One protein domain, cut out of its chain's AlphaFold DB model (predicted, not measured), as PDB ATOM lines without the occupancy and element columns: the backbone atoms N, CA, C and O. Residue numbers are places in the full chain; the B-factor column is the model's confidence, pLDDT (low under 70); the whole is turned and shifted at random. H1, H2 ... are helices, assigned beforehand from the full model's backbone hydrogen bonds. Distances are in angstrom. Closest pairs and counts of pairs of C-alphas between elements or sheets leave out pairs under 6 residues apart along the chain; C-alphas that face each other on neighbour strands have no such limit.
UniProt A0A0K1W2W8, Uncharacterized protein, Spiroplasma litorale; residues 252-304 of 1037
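What this domain is: This is residues 252 to 304 of the 1037 residues of an uncharacterized protein of Spiroplasma litorale (UniProt A0A0K1W2W8). One long helix, H1, is the main beam of the model, and after it the chain turns round and folds back beside H1 as a long link of residues 277 to 290. At the end of this link the short helix H2 and the tail after it, residues 291 to 304, stick out free from the rest. The printed part has 53 residues with two named helices, H1 then H2, and no named strand; the class is all helix. The whole is loose, with a radius of gyration of the C-alphas of 14.0 A, and flat, spanning 39 by 27 by 15 A.

Where its parts are: H1 takes residues 253 to 276 and measures 34.4 A from C-alpha 253 at (148.912, 152.384, 97.920) to C-alpha 276 at (139.960, 177.616, 76.309). Residues 277 to 290 hold no named element, though residues 281 to 283 form a short helical run. H2 takes residues 291 to 297, 9.9 A from its first to its last C-alpha, and ends with C-alpha 297 at (144.956, 146.380, 81.185).

How they stand to each other: H1 and H2 are apart: no C-alpha of the one is within 8 A of the other. The 14 residues between them make a long link, whose C-alphas lie 3 to 21 A from the mean of all C-alphas. Residues 291 to 304, of which 291 to 297 belong to H2, stand free. In H1 and H2 every O i to N i+4 pair is within hydrogen-bond range.

The domain as a whole: The C-alphas of Leu 277 and Lys 299 are the two farthest apart, at 39.3 A. Without the stretch that stands free, the body of 39 residues spans 38 by 14 by 8 A. The printed part has no cut. The mean pLDDT of the printed part is 85.2; residues 292 to 304 are under 70, and the mean is 96 for H1 and 63 for H2.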
ATOM      1  N   GLU A 252     151.377 154.741 101.331       94.69
ATOM      2  CA  GLU A 252     150.490 153.576 101.222       94.69
ATOM      3  C   GLU A 252     149.675 153.608  99.915       94.69
ATOM      4  O   GLU A 252     149.259 154.680  99.468       94.69
ATOM      5  N   GLU A 253     149.441 152.448  99.291       92.19
ATOM      6  CA  GLU A 253     148.912 152.384  97.920       92.19
ATOM      7  C   GLU A 253     147.528 153.041  97.779       92.19
ATOM      8  O   GLU A 253     147.334 153.847  96.877       92.19
ATOM      9  N   ASP A 254     146.585 152.814  98.695       92.38
ATOM     10  CA  ASP A 254     145.267 153.474  98.647       92.38
ATOM     11  C   ASP A 254     145.361 155.013  98.764       92.38
ATOM     12  O   ASP A 254     144.668 155.751  98.054       92.38
ATOM     13  N   VAL A 255     146.281 155.521  99.590       91.69
ATOM     14  CA  VAL A 255     146.545 156.964  99.716       91.69
ATOM     15  C   VAL A 255     147.165 157.510  98.426       91.69
ATOM     16  O   VAL A 255     146.733 158.552  97.926       91.69
ATOM     17  N   LEU A 256     148.117 156.785  97.833       93.88
ATOM     18  CA  LEU A 256     148.712 157.116  96.537       93.88
ATOM     19  C   LEU A 256     147.653 157.143  95.418       93.88
ATOM     20  O   LEU A 256     147.632 158.080  94.619       93.88
ATOM     21  N   ASN A 257     146.722 156.187  95.400       92.44
ATOM     22  CA  ASN A 257     145.634 156.102  94.421       92.44
ATOM     23  C   ASN A 257     144.706 157.322  94.514       92.44
ATOM     24  O   ASN A 257     144.353 157.937  93.503       92.44
ATOM     25  N   LYS A 258     144.350 157.724  95.742       95.12
ATOM     26  CA  LYS A 258     143.545 158.925  96.018       95.12
ATOM     27  C   LYS A 258     144.271 160.206  95.593       95.12
ATOM     28  O   LYS A 258     143.651 161.077  94.974       95.12
ATOM     29  N   LEU A 259     145.582 160.302  95.837       95.31
ATOM     30  CA  LEU A 259     146.420 161.415  95.376       95.31
ATOM     31  C   LEU A 259     146.502 161.486  93.843       95.31
ATOM     32  O   LEU A 259     146.270 162.557  93.280       95.31
ATOM     33  N   ILE A 260     146.741 160.362  93.156       95.62
ATOM     34  CA  ILE A 260     146.785 160.277  91.686       95.62
ATOM     35  C   ILE A 260     145.428 160.657  91.070       95.62
ATOM     36  O   ILE A 260     145.382 161.460  90.136       95.62
ATOM     37  N   LYS A 261     144.305 160.168  91.618       95.81
ATOM     38  CA  LYS A 261     142.953 160.511  91.138       95.81
ATOM     39  C   LYS A 261     142.649 162.009  91.284       95.81
ATOM     40  O   LYS A 261     142.157 162.634  90.343       95.81
ATOM     41  N   ASN A 262     142.993 162.606  92.430       96.56
ATOM     42  CA  ASN A 262     142.838 164.043  92.695       96.56
ATOM     43  C   ASN A 262     143.742 164.891  91.774       96.56
ATOM     44  O   ASN A 262     143.287 165.866  91.170       96.56
ATOM     45  N   PHE A 263     144.999 164.476  91.595       97.56
ATOM     46  CA  PHE A 263     145.943 165.093  90.666       97.56
ATOM     47  C   PHE A 263     145.411 165.086  89.226       97.56
ATOM     48  O   PHE A 263     145.298 166.145  88.607       97.56
ATOM     49  N   ASN A 264     144.990 163.926  88.716       97.06
ATOM     50  CA  ASN A 264     144.478 163.780  87.353       97.06
ATOM     51  C   ASN A 264     143.205 164.613  87.110       97.06
ATOM     52  O   ASN A 264     143.061 165.229  86.053       97.06
ATOM     53  N   PHE A 265     142.314 164.729  88.099       96.75
ATOM     54  CA  PHE A 265     141.148 165.619  88.022       96.75
ATOM     55  C   PHE A 265     141.538 167.105  87.927       96.75
ATOM     56  O   PHE A 265     140.975 167.852  87.118       96.75
ATOM     57  N   LYS A 266     142.541 167.543  88.699       96.94
ATOM     58  CA  LYS A 266     143.090 168.908  88.619       96.94
ATOM     59  C   LYS A 266     143.772 169.163  87.269       96.94
ATOM     60  O   LYS A 266     143.528 170.206  86.661       96.94
ATOM     61  N   VAL A 267     144.529 168.196  86.746       97.44
ATOM     62  CA  VAL A 267     145.126 168.246  85.399       97.44
ATOM     63  C   VAL A 267     144.055 168.373  84.309       97.44
ATOM     64  O   VAL A 267     144.157 169.275  83.479       97.44
ATOM     65  N   LYS A 268     142.970 167.579  84.355       97.38
ATOM     66  CA  LYS A 268     141.838 167.681  83.407       97.38
ATOM     67  C   LYS A 268     141.258 169.104  83.379       97.38
ATOM     68  O   LYS A 268     141.008 169.651  82.303       97.38
ATOM     69  N   LYS A 269     141.112 169.746  84.547       97.19
ATOM     70  CA  LYS A 269     140.644 171.141  84.664       97.19
ATOM     71  C   LYS A 269     141.647 172.162  84.098       97.19
ATOM     72  O   LYS A 269     141.227 173.061  83.370       97.19
ATOM     73  N   ILE A 270     142.949 172.032  84.369       97.56
ATOM     74  CA  ILE A 270     143.976 172.980  83.881       97.56
ATOM     75  C   ILE A 270     144.255 172.833  82.377       97.56
ATOM     76  O   ILE A 270     144.378 173.849  81.688       97.56
ATOM     77  N   ASN A 271     144.258 171.614  81.834       96.81
ATOM     78  CA  ASN A 271     144.362 171.378  80.389       96.81
ATOM     79  C   ASN A 271     143.089 171.866  79.661       96.81
ATOM     80  O   ASN A 271     143.166 172.512  78.617       96.81
ATOM     81  N   GLY A 272     141.905 171.688  80.264       95.69
ATOM     82  CA  GLY A 272     140.653 172.275  79.767       95.69
ATOM     83  C   GLY A 272     140.644 173.813  79.755       95.69
ATOM     84  O   GLY A 272     140.030 174.419  78.873       95.69
ATOM     85  N   LEU A 273     141.347 174.464  80.689       94.62
ATOM     86  CA  LEU A 273     141.576 175.915  80.662       94.62
ATOM     87  C   LEU A 273     142.618 176.325  79.612       94.62
ATOM     88  O   LEU A 273     142.410 177.341  78.953       94.62
ATOM     89  N   ALA A 274     143.678 175.536  79.406       96.19
ATOM     90  CA  ALA A 274     144.669 175.769  78.352       96.19
ATOM     91  C   ALA A 274     144.008 175.791  76.961       96.19
ATOM     92  O   ALA A 274     144.153 176.765  76.220       96.19
ATOM     93  N   LYS A 275     143.165 174.787  76.668       96.25
ATOM     94  CA  LYS A 275     142.371 174.701  75.432       96.25
ATOM     95  C   LYS A 275     141.455 175.918  75.237       96.25
ATOM     96  O   LYS A 275     141.382 176.470  74.142       96.25
ATOM     97  N   LYS A 276     140.805 176.397  76.309       95.12
ATOM     98  CA  LYS A 276     139.960 177.616  76.309       95.12
ATOM     99  C   LYS A 276     140.744 178.933  76.178       95.12
ATOM    100  O   LYS A 276     140.127 179.978  75.983       95.12
ATOM    101  N   LEU A 277     142.069 178.896  76.301       94.69
ATOM    102  CA  LEU A 277     142.981 180.024  76.084       94.69
ATOM    103  C   LEU A 277     143.797 179.878  74.784       94.69
ATOM    104  O   LEU A 277     144.705 180.674  74.558       94.69
ATOM    105  N   SER A 278     143.488 178.878  73.946       95.44
ATOM    106  CA  SER A 278     144.226 178.547  72.714       95.44
ATOM    107  C   SER A 278     145.730 178.314  72.936       95.44
ATOM    108  O   SER A 278     146.551 178.583  72.062       95.44
ATOM    109  N   ILE A 279     146.093 177.810  74.118       93.81
ATOM    110  CA  ILE A 279     147.472 177.465  74.471       93.81
ATOM    111  C   ILE A 279     147.806 176.107  73.851       93.81
ATOM    112  O   ILE A 279     147.035 175.162  73.994       93.81
ATOM    113  N   SER A 280     148.958 176.019  73.180       95.62
ATOM    114  CA  SER A 280     149.419 174.798  72.509       95.62
ATOM    115  C   SER A 280     149.517 173.605  73.467       95.62
ATOM    116  O   SER A 280     150.053 173.726  74.572       95.62
ATOM    117  N   ASP A 281     149.059 172.446  72.991       94.56
ATOM    118  CA  ASP A 281     148.979 171.187  73.740       94.56
ATOM    119  C   ASP A 281     150.340 170.723  74.302       94.56
ATOM    120  O   ASP A 281     150.381 170.043  75.324       94.56
ATOM    121  N   GLN A 282     151.464 171.184  73.733       95.44
ATOM    122  CA  GLN A 282     152.824 170.967  74.266       95.44
ATOM    123  C   GLN A 282     153.042 171.513  75.693       95.44
ATOM    124  O   GLN A 282     154.053 171.212  76.325       95.44
ATOM    125  N   TYR A 283     152.138 172.366  76.189       94.88
ATOM    126  CA  TYR A 283     152.178 172.915  77.546       94.88
ATOM    127  C   TYR A 283     151.147 172.290  78.495       94.88
ATOM    128  O   TYR A 283     151.024 172.756  79.633       94.88
ATOM    129  N   TYR A 284     150.398 171.279  78.049       96.44
ATOM    130  CA  TYR A 284     149.499 170.520  78.913       96.44
ATOM    131  C   TYR A 284     150.309 169.689  79.912       96.44
ATOM    132  O   TYR A 284     151.449 169.305  79.657       96.44
ATOM    133  N   ILE A 285     149.714 169.414  81.069       96.75
ATOM    134  CA  ILE A 285     150.315 168.522  82.061       96.75
ATOM    135  C   ILE A 285     149.899 167.091  81.724       96.75
ATOM    136  O   ILE A 285     148.719 166.828  81.485       96.75
ATOM    137  N   GLU A 286     150.861 166.173  81.726       96.69
ATOM    138  CA  GLU A 286     150.607 164.737  81.614       96.69
ATOM    139  C   GLU A 286     149.865 164.205  82.845       96.69
ATOM    140  O   GLU A 286     150.217 164.518  83.988       96.69
ATOM    141  N   TYR A 287     148.880 163.341  82.613       96.69
ATOM    142  CA  TYR A 287     148.247 162.562  83.673       96.69
ATOM    143  C   TYR A 287     149.246 161.566  84.280       96.69
ATOM    144  O   TYR A 287     150.057 160.973  83.569       96.69
ATOM    145  N   LEU A 288     149.166 161.348  85.593       96.06
ATOM    146  CA  LEU A 288     149.880 160.256  86.250       96.06
ATOM    147  C   LEU A 288     149.127 158.947  85.990       96.06
ATOM    148  O   LEU A 288     147.984 158.789  86.420       96.06
ATOM    149  N   VAL A 289     149.774 158.019  85.287       89.81
ATOM    150  CA  VAL A 289     149.293 156.643  85.094       89.81
ATOM    151  C   VAL A 289     149.848 155.765  86.220       89.81
ATOM    152  O   VAL A 289     150.967 155.982  86.684       89.81
ATOM    153  N   GLN A 290     149.062 154.789  86.675       81.69
ATOM    154  CA  GLN A 290     149.453 153.859  87.732       81.69
ATOM    155  C   GLN A 290     149.889 152.509  87.144       81.69
ATOM    156  O   GLN A 290     149.191 151.933  86.309       81.69
ATOM    157  N   ASP A 291     151.021 151.981  87.611       76.88
ATOM    158  CA  ASP A 291     151.627 150.765  87.047       76.88
ATOM    159  C   ASP A 291     150.780 149.502  87.289       76.88
ATOM    160  O   ASP A 291     150.820 148.569  86.487       76.88
ATOM    161  N   SER A 292     149.984 149.458  88.364       67.19
ATOM    162  CA  SER A 292     149.014 148.379  88.609       67.19
ATOM    163  C   SER A 292     147.936 148.346  87.522       67.19
ATOM    164  O   SER A 292     147.686 147.287  86.949       67.19
ATOM    165  N   PHE A 293     147.398 149.510  87.147       59.31
ATOM    166  CA  PHE A 293     146.405 149.654  86.081       59.31
ATOM    167  C   PHE A 293     146.966 149.224  84.717       59.31
ATOM    168  O   PHE A 293     146.286 148.547  83.952       59.31
ATOM    169  N   ILE A 294     148.241 149.526  84.433       64.31
ATOM    170  CA  ILE A 294     148.933 149.019  83.234       64.31
ATOM    171  C   ILE A 294     149.029 147.483  83.268       64.31
ATOM    172  O   ILE A 294     148.734 146.827  82.271       64.31
ATOM    173  N   ASN A 295     149.390 146.889  84.410       61.38
ATOM    174  CA  ASN A 295     149.468 145.430  84.567       61.38
ATOM    175  C   ASN A 295     148.099 144.721  84.506       61.38
ATOM    176  O   ASN A 295     148.050 143.531  84.192       61.38
ATOM    177  N   GLU A 296     147.006 145.421  84.806       59.34
ATOM    178  CA  GLU A 296     145.638 144.907  84.704       59.34
ATOM    179  C   GLU A 296     145.098 145.021  83.268       59.34
ATOM    180  O   GLU A 296     144.628 144.027  82.711       59.34
ATOM    181  N   VAL A 297     145.295 146.168  82.607       54.19
ATOM    182  CA  VAL A 297     144.956 146.380  81.185       54.19
ATOM    183  C   VAL A 297     145.739 145.437  80.262       54.19
ATOM    184  O   VAL A 297     145.160 144.875  79.336       54.19
ATOM    185  N   ILE A 298     147.028 145.187  80.526       67.81
ATOM    186  CA  ILE A 298     147.833 144.220  79.751       67.81
ATOM    187  C   ILE A 298     147.315 142.778  79.916       67.81
ATOM    188  O   ILE A 298     147.512 141.954  79.021       67.81
ATOM    189  N   LYS A 299     146.626 142.456  81.021       65.06
ATOM    190  CA  LYS A 299     145.996 141.141  81.231       65.06
ATOM    191  C   LYS A 299     144.586 141.048  80.643       65.06
ATOM    192  O   LYS A 299     144.220 139.972  80.185       65.06
ATOM    193  N   ASN A 300     143.822 142.143  80.634       49.88
ATOM    194  CA  ASN A 300     142.457 142.216  80.101       49.88
ATOM    195  C   ASN A 300     142.282 143.440  79.170       49.88
ATOM    196  O   ASN A 300     141.685 144.444  79.575       49.88
ATOM    197  N   PRO A 301     142.752 143.372  77.907       52.06
ATOM    198  CA  PRO A 301     142.690 144.498  76.967       52.06
ATOM    199  C   PRO A 301     141.261 144.907  76.560       52.06
ATOM    200  O   PRO A 301     141.062 146.010  76.062       52.06
ATOM    201  N   SER A 302     140.254 144.068  76.822       46.34
ATOM    202  CA  SER A 302     138.826 144.363  76.617       46.34
ATOM    203  C   SER A 302     138.251 145.431  77.561       46.34
ATOM    204  O   SER A 302     137.103 145.835  77.401       46.34
ATOM    205  N   THR A 303     139.017 145.898  78.549       44.31
ATOM    206  CA  THR A 303     138.570 146.923  79.512       44.31
ATOM    207  C   THR A 303     138.612 148.354  78.970       44.31
ATOM    208  O   THR A 303     138.025 149.243  79.579       44.31
ATOM    209  N   PHE A 304     139.284 148.611  77.842       38.22
ATOM    210  CA  PHE A 304     139.499 149.983  77.365       38.22
ATOM    211  C   PHE A 304     138.250 150.627  76.737       38.22
ATOM    212  O   PHE A 304     138.007 151.813  76.948       38.22
TER     213      PHE A 304